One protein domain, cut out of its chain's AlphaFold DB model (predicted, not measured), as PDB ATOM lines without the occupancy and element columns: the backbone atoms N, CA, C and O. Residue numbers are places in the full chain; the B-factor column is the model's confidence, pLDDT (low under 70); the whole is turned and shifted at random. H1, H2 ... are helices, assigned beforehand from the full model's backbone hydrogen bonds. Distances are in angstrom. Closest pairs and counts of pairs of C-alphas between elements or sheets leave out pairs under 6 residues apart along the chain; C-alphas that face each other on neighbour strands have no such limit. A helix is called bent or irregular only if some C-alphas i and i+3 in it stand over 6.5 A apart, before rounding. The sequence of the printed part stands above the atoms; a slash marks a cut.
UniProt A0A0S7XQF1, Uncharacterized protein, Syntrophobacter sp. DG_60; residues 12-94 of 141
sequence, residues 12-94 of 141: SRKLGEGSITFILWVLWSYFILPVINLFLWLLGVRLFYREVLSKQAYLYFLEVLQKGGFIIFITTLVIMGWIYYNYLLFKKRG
ATOM      1  N   SER A  12     270.896 278.693 319.332       49.44
ATOM      2  CA  SER A  12     270.166 277.434 319.144       49.44
ATOM      3  C   SER A  12     269.281 277.031 320.334       49.44
ATOM      4  O   SER A  12     268.205 276.474 320.127       49.44
ATOM      5  N   ARG A  13     269.659 277.366 321.576       49.78
ATOM      6  CA  ARG A  13     268.824 277.108 322.765       49.78
ATOM      7  C   ARG A  13     267.688 278.125 322.900       49.78
ATOM      8  O   ARG A  13     266.593 277.757 323.310       49.78
ATOM      9  N   LYS A  14     267.931 279.373 322.480       52.59
ATOM     10  CA  LYS A  14     266.915 280.440 322.404       52.59
ATOM     11  C   LYS A  14     265.878 280.152 321.311       52.59
ATOM     12  O   LYS A  14     264.692 280.397 321.517       52.59
ATOM     13  N   LEU A  15     266.314 279.583 320.182       52.94
ATOM     14  CA  LEU A  15     265.426 279.188 319.091       52.94
ATOM     15  C   LEU A  15     264.590 277.961 319.469       52.94
ATOM     16  O   LEU A  15     263.388 277.968 319.245       52.94
ATOM     17  N   GLY A  16     265.175 276.962 320.140       57.44
ATOM     18  CA  GLY A  16     264.418 275.828 320.680       57.44
ATOM     19  C   GLY A  16     263.307 276.253 321.651       57.44
ATOM     20  O   GLY A  16     262.177 275.781 321.535       57.44
ATOM     21  N   GLU A  17     263.590 277.190 322.564       56.16
ATOM     22  CA  GLU A  17     262.586 277.733 323.497       56.16
ATOM     23  C   GLU A  17     261.478 278.531 322.776       56.16
ATOM     24  O   GLU A  17     260.296 278.388 323.110       56.16
ATOM     25  N   GLY A  18     261.825 279.316 321.749       57.72
ATOM     26  CA  GLY A  18     260.861 280.058 320.928       57.72
ATOM     27  C   GLY A  18     259.955 279.151 320.090       57.72
ATOM     28  O   GLY A  18     258.740 279.339 320.081       57.72
ATOM     29  N   SER A  19     260.518 278.120 319.457       67.19
ATOM     30  CA  SER A  19     259.775 277.155 318.636       67.19
ATOM     31  C   SER A  19     258.785 276.338 319.457       67.19
ATOM     32  O   SER A  19     257.653 276.139 319.029       67.19
ATOM     33  N   ILE A  20     259.178 275.899 320.657       69.94
ATOM     34  CA  ILE A  20     258.278 275.184 321.575       69.94
ATOM     35  C   ILE A  20     257.100 276.079 321.952       69.94
ATOM     36  O   ILE A  20     255.953 275.639 321.930       69.94
ATOM     37  N   THR A  21     257.381 277.348 322.249       72.25
ATOM     38  CA  THR A  21     256.348 278.329 322.581       72.25
ATOM     39  C   THR A  21     255.426 278.563 321.384       72.25
ATOM     40  O   THR A  21     254.212 278.531 321.541       72.25
ATOM     41  N   PHE A  22     255.968 278.711 320.175       76.88
ATOM     42  CA  PHE A  22     255.183 278.886 318.953       76.88
ATOM     43  C   PHE A  22     254.305 277.669 318.628       76.88
ATOM     44  O   PHE A  22     253.122 277.828 318.344       76.88
ATOM     45  N   ILE A  23     254.838 276.449 318.735       79.50
ATOM     46  CA  ILE A  23     254.065 275.211 318.557       79.50
ATOM     47  C   ILE A  23     252.949 275.132 319.598       79.50
ATOM     48  O   ILE A  23     251.824 274.780 319.257       79.50
ATOM     49  N   LEU A  24     253.227 275.512 320.850       78.12
ATOM     50  CA  LEU A  24     252.207 275.611 321.893       78.12
ATOM     51  C   LEU A  24     251.134 276.651 321.556       78.12
ATOM     52  O   LEU A  24     249.963 276.378 321.790       78.12
ATOM     53  N   TRP A  25     251.494 277.794 320.971       78.50
ATOM     54  CA  TRP A  25     250.536 278.799 320.497       78.50
ATOM     55  C   TRP A  25     249.681 278.301 319.332       78.50
ATOM     56  O   TRP A  25     248.486 278.575 319.313       78.50
ATOM     57  N   VAL A  26     250.261 277.558 318.388       79.94
ATOM     58  CA  VAL A  26     249.522 276.950 317.269       79.94
ATOM     59  C   VAL A  26     248.591 275.846 317.766       79.94
ATOM     60  O   VAL A  26     247.441 275.772 317.340       79.94
ATOM     61  N   LEU A  27     249.044 275.020 318.713       78.75
ATOM     62  CA  LEU A  27     248.169 274.066 319.393       78.75
ATOM     63  C   LEU A  27     247.025 274.818 320.084       78.75
ATOM     64  O   LEU A  27     245.860 274.501 319.880       78.75
ATOM     65  N   TRP A  28     247.350 275.839 320.876       79.19
ATOM     66  CA  TRP A  28     246.383 276.625 321.638       79.19
ATOM     67  C   TRP A  28     245.366 277.345 320.744       79.19
ATOM     68  O   TRP A  28     244.174 277.339 321.051       79.19
ATOM     69  N   SER A  29     245.791 277.900 319.606       76.44
ATOM     70  CA  SER A  29     244.885 278.517 318.634       76.44
ATOM     71  C   SER A  29     243.987 277.476 317.963       76.44
ATOM     72  O   SER A  29     242.787 277.718 317.824       76.44
ATOM     73  N   TYR A  30     244.517 276.288 317.653       76.25
ATOM     74  CA  TYR A  30     243.720 275.156 317.179       76.25
ATOM     75  C   TYR A  30     242.649 274.738 318.200       76.25
ATOM     76  O   TYR A  30     241.527 274.420 317.814       76.25
ATOM     77  N   PHE A  31     242.944 274.826 319.502       73.44
ATOM     78  CA  PHE A  31     241.969 274.573 320.573       73.44
ATOM     79  C   PHE A  31     240.909 275.672 320.736       73.44
ATOM     80  O   PHE A  31     239.821 275.388 321.236       73.44
ATOM     81  N   ILE A  32     241.175 276.907 320.303       79.06
ATOM     82  CA  ILE A  32     240.209 278.018 320.365       79.06
ATOM     83  C   ILE A  32     239.248 278.031 319.177       79.06
ATOM     84  O   ILE A  32     238.094 278.430 319.338       79.06
ATOM     85  N   LEU A  33     239.674 277.553 318.005       79.44
ATOM     86  CA  LEU A  33     238.814 277.417 316.824       79.44
ATOM     87  C   LEU A  33     237.460 276.731 317.103       79.44
ATOM     88  O   LEU A  33     236.443 277.298 316.698       79.44
ATOM     89  N   PRO A  34     237.368 275.584 317.811       78.06
ATOM     90  CA  PRO A  34     236.077 274.968 318.122       78.06
ATOM     91  C   PRO A  34     235.205 275.840 319.036       78.06
ATOM     92  O   PRO A  34     233.988 275.854 318.867       78.06
ATOM     93  N   VAL A  35     235.801 276.615 319.950       77.81
ATOM     94  CA  VAL A  35     235.069 277.547 320.825       77.81
ATOM     95  C   VAL A  35     234.522 278.728 320.024       77.81
ATOM     96  O   VAL A  35     233.346 279.061 320.154       77.81
ATOM     97  N   ILE A  36     235.340 279.329 319.154       79.06
ATOM     98  CA  ILE A  36     234.902 280.408 318.255       79.06
ATOM     99  C   ILE A  36     233.780 279.913 317.346       79.06
ATOM    100  O   ILE A  36     232.774 280.599 317.196       79.06
ATOM    101  N   ASN A  37     233.917 278.713 316.782       78.69
ATOM    102  CA  ASN A  37     232.905 278.131 315.906       78.69
ATOM    103  C   ASN A  37     231.575 277.887 316.644       78.69
ATOM    104  O   ASN A  37     230.506 278.123 316.086       78.69
ATOM    105  N   LEU A  38     231.632 277.482 317.916       75.31
ATOM    106  CA  LEU A  38     230.464 277.323 318.788       75.31
ATOM    107  C   LEU A  38     229.793 278.674 319.079       75.31
ATOM    108  O   LEU A  38     228.574 278.789 318.971       75.31
ATOM    109  N   PHE A  39     230.576 279.715 319.373       78.88
ATOM    110  CA  PHE A  39     230.063 281.081 319.522       78.88
ATOM    111  C   PHE A  39     229.416 281.598 318.234       78.88
ATOM    112  O   PHE A  39     228.322 282.162 318.285       78.88
ATOM    113  N   LEU A  40     230.054 281.364 317.084       80.50
ATOM    114  CA  LEU A  40     229.506 281.708 315.773       80.50
ATOM    115  C   LEU A  40     228.176 280.996 315.528       80.50
ATOM    116  O   LEU A  40     227.231 281.620 315.054       80.50
ATOM    117  N   TRP A  41     228.074 279.722 315.914       73.25
ATOM    118  CA  TRP A  41     226.826 278.966 315.863       73.25
ATOM    119  C   TRP A  41     225.772 279.520 316.823       73.25
ATOM    120  O   TRP A  41     224.650 279.741 316.399       73.25
ATOM    121  N   LEU A  42     226.086 279.829 318.081       73.62
ATOM    122  CA  LEU A  42     225.107 280.418 319.011       73.62
ATOM    123  C   LEU A  42     224.537 281.749 318.502       73.62
ATOM    124  O   LEU A  42     223.345 282.022 318.672       73.62
ATOM    125  N   LEU A  43     225.377 282.567 317.870       75.31
ATOM    126  CA  LEU A  43     224.968 283.827 317.254       75.31
ATOM    127  C   LEU A  43     224.180 283.591 315.953       75.31
ATOM    128  O   LEU A  43     223.119 284.185 315.762       75.31
ATOM    129  N   GLY A  44     224.652 282.683 315.097       69.25
ATOM    130  CA  GLY A  44     224.031 282.331 313.817       69.25
ATOM    131  C   GLY A  44     222.696 281.597 313.958       69.25
ATOM    132  O   GLY A  44     221.779 281.854 313.189       69.25
ATOM    133  N   VAL A  45     222.532 280.757 314.981       65.06
ATOM    134  CA  VAL A  45     221.289 280.022 315.280       65.06
ATOM    135  C   VAL A  45     220.159 280.973 315.632       65.06
ATOM    136  O   VAL A  45     219.036 280.765 315.186       65.06
ATOM    137  N   ARG A  46     220.442 282.048 316.378       62.81
ATOM    138  CA  ARG A  46     219.431 283.070 316.692       62.81
ATOM    139  C   ARG A  46     218.949 283.807 315.440       62.81
ATOM    140  O   ARG A  46     217.774 284.151 315.367       62.81
ATOM    141  N   LEU A  47     219.836 284.018 314.465       60.53
ATOM    142  CA  LEU A  47     219.496 284.613 313.169       60.53
ATOM    143  C   LEU A  47     218.711 283.623 312.287       60.53
ATOM    144  O   LEU A  47     217.674 283.988 311.741       60.53
ATOM    145  N   PHE A  48     219.135 282.357 312.232       61.16
ATOM    146  CA  PHE A  48     218.498 281.299 311.435       61.16
ATOM    147  C   PHE A  48     217.103 280.899 311.939       61.16
ATOM    148  O   PHE A  48     216.222 280.587 311.136       61.16
ATOM    149  N   TYR A  49     216.875 280.930 313.257       59.66
ATOM    150  CA  TYR A  49     215.598 280.544 313.868       59.66
ATOM    151  C   TYR A  49     214.419 281.399 313.376       59.66
ATOM    152  O   TYR A  49     213.287 280.924 313.337       59.66
ATOM    153  N   ARG A  50     214.678 282.652 312.973       59.12
ATOM    154  CA  ARG A  50     213.638 283.573 312.497       59.12
ATOM    155  C   ARG A  50     213.253 283.357 311.031       59.12
ATOM    156  O   ARG A  50     212.149 283.733 310.652       59.12
ATOM    157  N   GLU A  51     214.133 282.768 310.221       58.09
ATOM    158  CA  GLU A  51     213.950 282.670 308.763       58.09
ATOM    159  C   GLU A  51     213.688 281.241 308.262       58.09
ATOM    160  O   GLU A  51     213.119 281.076 307.185       58.09
ATOM    161  N   VAL A  52     214.033 280.196 309.028       57.72
ATOM    162  CA  VAL A  52     214.071 278.810 308.513       57.72
ATOM    163  C   VAL A  52     213.160 277.846 309.293       57.72
ATOM    164  O   VAL A  52     213.529 276.722 309.622       57.72
ATOM    165  N   LEU A  53     211.921 278.255 309.573       60.16
ATOM    166  CA  LEU A  53     210.863 277.392 310.132       60.16
ATOM    167  C   LEU A  53     210.210 276.507 309.050       60.16
ATOM    168  O   LEU A  53     208.989 276.469 308.900       60.16
ATOM    169  N   SER A  54     211.012 275.766 308.282       61.91
ATOM    170  CA  SER A  54     210.505 274.648 307.476       61.91
ATOM    171  C   SER A  54     210.797 273.331 308.202       61.91
ATOM    172  O   SER A  54     211.840 273.176 308.839       61.91
ATOM    173  N   LYS A  55     209.881 272.353 308.124       61.09
ATOM    174  CA  LYS A  55     209.974 271.056 308.836       61.09
ATOM    175  C   LYS A  55     211.285 270.283 308.601       61.09
ATOM    176  O   LYS A  55     211.607 269.406 309.393       61.09
ATOM    177  N   GLN A  56     212.038 270.593 307.544       66.12
ATOM    178  CA  GLN A  56     213.305 269.928 307.221       66.12
ATOM    179  C   GLN A  56     214.506 270.547 307.957       66.12
ATOM    180  O   GLN A  56     215.464 269.844 308.268       66.12
ATOM    181  N   ALA A  57     214.443 271.831 308.317       63.72
ATOM    182  CA  ALA A  57     215.554 272.545 308.942       63.72
ATOM    183  C   ALA A  57     215.893 272.044 310.355       63.72
ATOM    184  O   ALA A  57     217.055 272.047 310.752       63.72
ATOM    185  N   TYR A  58     214.896 271.552 311.096       68.81
ATOM    186  CA  TYR A  58     215.094 270.992 312.436       68.81
ATOM    187  C   TYR A  58     215.971 269.727 312.430       68.81
ATOM    188  O   TYR A  58     216.797 269.545 313.324       68.81
ATOM    189  N   LEU A  59     215.836 268.873 311.409       72.12
ATOM    190  CA  LEU A  59     216.638 267.651 311.291       72.12
ATOM    191  C   LEU A  59     218.105 267.975 310.991       72.12
ATOM    192  O   LEU A  59     218.994 267.462 311.670       72.12
ATOM    193  N   TYR A  60     218.356 268.895 310.054       71.00
ATOM    194  CA  TYR A  60     219.708 269.385 309.770       71.00
ATOM    195  C   TYR A  60     220.333 270.081 310.983       71.00
ATOM    196  O   TYR A  60     221.514 269.897 311.264       71.00
ATOM    197  N   PHE A  61     219.540 270.840 311.742       71.00
ATOM    198  CA  PHE A  61     220.004 271.483 312.967       71.00
ATOM    199  C   PHE A  61     220.470 270.465 314.018       71.00
ATOM    200  O   PHE A  61     221.551 270.624 314.584       71.00
ATOM    201  N   LEU A  62     219.694 269.400 314.250       74.31
ATOM    202  CA  LEU A  62     220.073 268.332 315.179       74.31
ATOM    203  C   LEU A  62     221.337 267.592 314.737       74.31
ATOM    204  O   LEU A  62     222.203 267.329 315.570       74.31
ATOM    205  N   GLU A  63     221.477 267.291 313.446       76.94
ATOM    206  CA  GLU A  63     222.668 266.610 312.929       76.94
ATOM    207  C   GLU A  63     223.934 267.458 313.120       76.94
ATOM    208  O   GLU A  63     224.981 266.953 313.542       76.94
ATOM    209  N   VAL A  64     223.839 268.768 312.873       76.12
ATOM    210  CA  VAL A  64     224.959 269.689 313.086       76.12
ATOM    211  C   VAL A  64     225.260 269.872 314.574       76.12
ATOM    212  O   VAL A  64     226.432 269.880 314.954       76.12
ATOM    213  N   LEU A  65     224.239 269.942 315.431       78.12
ATOM    214  CA  LEU A  65     224.418 270.003 316.883       78.12
ATOM    215  C   LEU A  65     225.128 268.750 317.411       78.12
ATOM    216  O   LEU A  65     226.016 268.852 318.254       78.12
ATOM    217  N   GLN A  66     224.776 267.573 316.895       74.94
ATOM    218  CA  GLN A  66     225.365 266.306 317.315       74.94
ATOM    219  C   GLN A  66     226.823 266.181 316.851       74.94
ATOM    220  O   GLN A  66     227.699 265.856 317.655       74.94
ATOM    221  N   LYS A  67     227.112 266.517 315.585       75.12
ATOM    222  CA  LYS A  67     228.483 266.528 315.040       75.12
ATOM    223  C   LYS A  67     229.361 267.587 315.716       75.12
ATOM    224  O   LYS A  67     230.487 267.291 316.110       75.12
ATOM    225  N   GLY A  68     228.839 268.798 315.898       75.44
ATOM    226  CA  GLY A  68     229.531 269.887 316.587       75.44
ATOM    227  C   GLY A  68     229.776 269.568 318.062       75.44
ATOM    228  O   GLY A  68     230.902 269.698 318.539       75.44
ATOM    229  N   GLY A  69     228.754 269.072 318.765       78.19
ATOM    230  CA  GLY A  69     228.835 268.637 320.160       78.19
ATOM    231  C   GLY A  69     229.888 267.554 320.377       78.19
ATOM    232  O   GLY A  69     230.658 267.628 321.332       78.19
ATOM    233  N   PHE A  70     229.987 266.594 319.455       78.69
ATOM    234  CA  PHE A  70     231.000 265.543 319.511       78.69
ATOM    235  C   PHE A  70     232.428 266.091 319.383       78.69
ATOM    236  O   PHE A  70     233.313 265.702 320.146       78.69
ATOM    237  N   ILE A  71     232.649 267.045 318.474       78.81
ATOM    238  CA  ILE A  71     233.947 267.722 318.328       78.81
ATOM    239  C   ILE A  71     234.308 268.459 319.620       78.81
ATOM    240  O   ILE A  71     235.406 268.274 320.138       78.81
ATOM    241  N   ILE A  72     233.373 269.229 320.182       77.62
ATOM    242  CA  ILE A  72     233.574 269.971 321.437       77.62
ATOM    243  C   ILE A  72     233.902 269.018 322.588       77.62
ATOM    244  O   ILE A  72     234.794 269.294 323.395       77.62
ATOM    245  N   PHE A  73     233.208 267.883 322.655       80.88
ATOM    246  CA  PHE A  73     233.445 266.861 323.663       80.88
ATOM    247  C   PHE A  73     234.871 266.305 323.567       80.88
ATOM    248  O   PHE A  73     235.594 266.299 324.563       80.88
ATOM    249  N   ILE A  74     235.320 265.940 322.362       81.44
ATOM    250  CA  ILE A  74     236.696 265.480 322.129       81.44
ATOM    251  C   ILE A  74     237.703 266.567 322.511       81.44
ATOM    252  O   ILE A  74     238.650 266.292 323.247       81.44
ATOM    253  N   THR A  75     237.496 267.808 322.067       78.88
ATOM    254  CA  THR A  75     238.373 268.936 322.413       78.88
ATOM    255  C   THR A  75     238.481 269.114 323.930       78.88
ATOM    256  O   THR A  75     239.583 269.269 324.459       78.88
ATOM    257  N   THR A  76     237.361 269.027 324.646       78.31
ATOM    258  CA  THR A  76     237.317 269.149 326.110       78.31
ATOM    259  C   THR A  76     238.105 268.031 326.788       78.31
ATOM    260  O   THR A  76     238.900 268.303 327.688       78.31
ATOM    261  N   LEU A  77     237.950 266.786 326.327       82.50
ATOM    262  CA  LEU A  77     238.707 265.650 326.858       82.50
ATOM    263  C   LEU A  77     240.212 265.812 326.644       82.50
ATOM    264  O   LEU A  77     240.996 265.535 327.554       82.50
ATOM    265  N   VAL A  78     240.623 266.305 325.476       82.12
ATOM    266  CA  VAL A  78     242.039 266.553 325.188       82.12
ATOM    267  C   VAL A  78     242.600 267.642 326.108       82.12
ATOM    268  O   VAL A  78     243.690 267.470 326.656       82.12
ATOM    269  N   ILE A  79     241.848 268.720 326.357       76.88
ATOM    270  CA  ILE A  79     242.252 269.784 327.289       76.88
ATOM    271  C   ILE A  79     242.359 269.249 328.721       76.88
ATOM    272  O   ILE A  79     243.364 269.497 329.390       76.88
ATOM    273  N   MET A  80     241.367 268.490 329.195       77.25
ATOM    274  CA  MET A  80     241.419 267.883 330.530       77.25
ATOM    275  C   MET A  80     242.621 266.943 330.668       77.25
ATOM    276  O   MET A  80     243.343 267.015 331.665       77.25
ATOM    277  N   GLY A  81     242.893 266.124 329.648       82.81
ATOM    278  CA  GLY A  81     244.079 265.269 329.597       82.81
ATOM    279  C   GLY A  81     245.384 266.068 329.640       82.81
ATOM    280  O   GLY A  81     246.300 265.718 330.384       82.81
ATOM    281  N   TRP A  82     245.456 267.186 328.916       75.94
ATOM    282  CA  TRP A  82     246.622 268.070 328.898       75.94
ATOM    283  C   TRP A  82     246.870 268.771 330.240       75.94
ATOM    284  O   TRP A  82     248.017 268.856 330.694       75.94
ATOM    285  N   ILE A  83     245.811 269.254 330.895       76.38
ATOM    286  CA  ILE A  83     245.880 269.850 332.238       76.38
ATOM    287  C   ILE A  83     246.374 268.807 333.233       76.38
ATOM    288  O   ILE A  83     247.289 269.087 334.008       76.38
ATOM    289  N   TYR A  84     245.819 267.597 333.184       78.88
ATOM    290  CA  TYR A  84     246.228 266.512 334.064       78.88
ATOM    291  C   TYR A  84     247.691 266.112 333.836       78.88
ATOM    292  O   TYR A  84     248.451 266.008 334.796       78.88
ATOM    293  N   TYR A  85     248.119 265.980 332.576       72.25
ATOM    294  CA  TYR A  85     249.513 265.706 332.217       72.25
ATOM    295  C   TYR A  85     250.466 266.779 332.758       72.25
ATOM    296  O   TYR A  85     251.471 266.453 333.396       72.25
ATOM    297  N   ASN A  86     250.134 268.060 332.566       69.25
ATOM    298  CA  ASN A  86     250.929 269.162 333.105       69.25
ATOM    299  C   ASN A  86     250.950 269.144 334.630       69.25
ATOM    300  O   ASN A  86     252.022 269.246 335.220       69.25
ATOM    301  N   TYR A  87     249.802 268.958 335.277       70.75
ATOM    302  CA  TYR A  87     249.714 268.863 336.730       70.75
ATOM    303  C   TYR A  87     250.602 267.740 337.282       70.75
ATOM    304  O   TYR A  87     251.363 267.953 338.227       70.75
ATOM    305  N   LEU A  88     250.581 266.566 336.650       75.81
ATOM    306  CA  LEU A  88     251.389 265.415 337.049       75.81
ATOM    307  C   LEU A  88     252.886 265.675 336.832       75.81
ATOM    308  O   LEU A  88     253.701 265.347 337.695       75.81
ATOM    309  N   LEU A  89     253.259 266.335 335.733       66.75
ATOM    310  CA  LEU A  89     254.641 266.733 335.460       66.75
ATOM    311  C   LEU A  89     255.148 267.800 336.449       66.75
ATOM    312  O   LEU A  89     256.287 267.701 336.911       66.75
ATOM    313  N   PHE A  90     254.317 268.783 336.811       60.97
ATOM    314  CA  PHE A  90     254.638 269.803 337.819       60.97
ATOM    315  C   PHE A  90     254.730 269.212 339.227       60.97
ATOM    316  O   PHE A  90     255.619 269.598 339.986       60.97
ATOM    317  N   LYS A  91     253.889 268.226 339.552       60.28
ATOM    318  CA  LYS A  91     253.988 267.461 340.800       60.28
ATOM    319  C   LYS A  91     255.251 266.588 340.832       60.28
ATOM    320  O   LYS A  91     255.866 266.451 341.883       60.28
ATOM    321  N   LYS A  92     255.670 266.036 339.686       57.06
ATOM    322  CA  LYS A  92     256.870 265.188 339.557       57.06
ATOM    323  C   LYS A  92     258.185 265.983 339.537       57.06
ATOM    324  O   LYS A  92     259.206 265.464 339.968       57.06
ATOM    325  N   ARG A  93     258.180 267.235 339.063       53.12
ATOM    326  CA  ARG A  93     259.345 268.149 339.048       53.12
ATOM    327  C   ARG A  93     259.332 269.133 340.221       53.12
ATOM    328  O   ARG A  93     259.591 270.314 340.002       53.12
ATOM    329  N   GLY A  94     258.979 268.655 341.416       56.06
ATOM    330  CA  GLY A  94     258.838 269.456 342.633       56.06
ATOM    331  C   GLY A  94     259.807 270.645 342.720       56.06
ATOM    332  O   GLY A  94     260.989 270.529 342.414       56.06
TER     333      GLY A  94
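What this domain is: This is residues 12 to 94 of the 141 residues of an uncharacterized protein of Syntrophobacter sp. DG_60 (UniProt A0A0S7XQF1). A long helical hairpin: H1 and H2 run opposite ways, come together partway along their lengths and spread apart toward the two ends of the printed part, with a short loop joining them at the far end. Residues 12 to 27 of H1, the loop residues 50 to 56 and residues 80 to 94 stand free. The printed part has 83 residues with two named helices, H1 then H2, and no named strand; its class is all helix. It is an extended rod spanning 60 by 26 by 15 A, with a radius of gyration of the C-alphas of 19.1 A.

How they stand to each other: H1, residues 12 to 48, touches H2, residues 57 to 92, with residues 31 to 38 alone, and H2 with residues 68 to 75 alone. Their closest C-alphas, of Pro 34 and Ile 72, are 6.5 A apart. The tilt is shallow, 29 degrees. Every O i to N i+4 pair is within hydrogen-bond range in H2, and 29 of 33 in H1.

Where its parts are: H1 begins at C-alpha 12 (270.166, 277.434, 319.144) and is 52.4 A long. It is neither bent nor irregular, but only just: C-alphas 31 and 34 are 6.4 A apart. H2 is 51.9 A long and ends at C-alpha 92 (256.870, 265.188, 339.557).

The domain as a whole: The farthest C-alphas, of Ser 12 and Lys 55, are 61.4 A apart. The printed part has no cut, and its one link is short. Mean pLDDT of the printed part is 70.8; residues 12 to 20, 44 to 58, 86 and 89 to 94 are under 70.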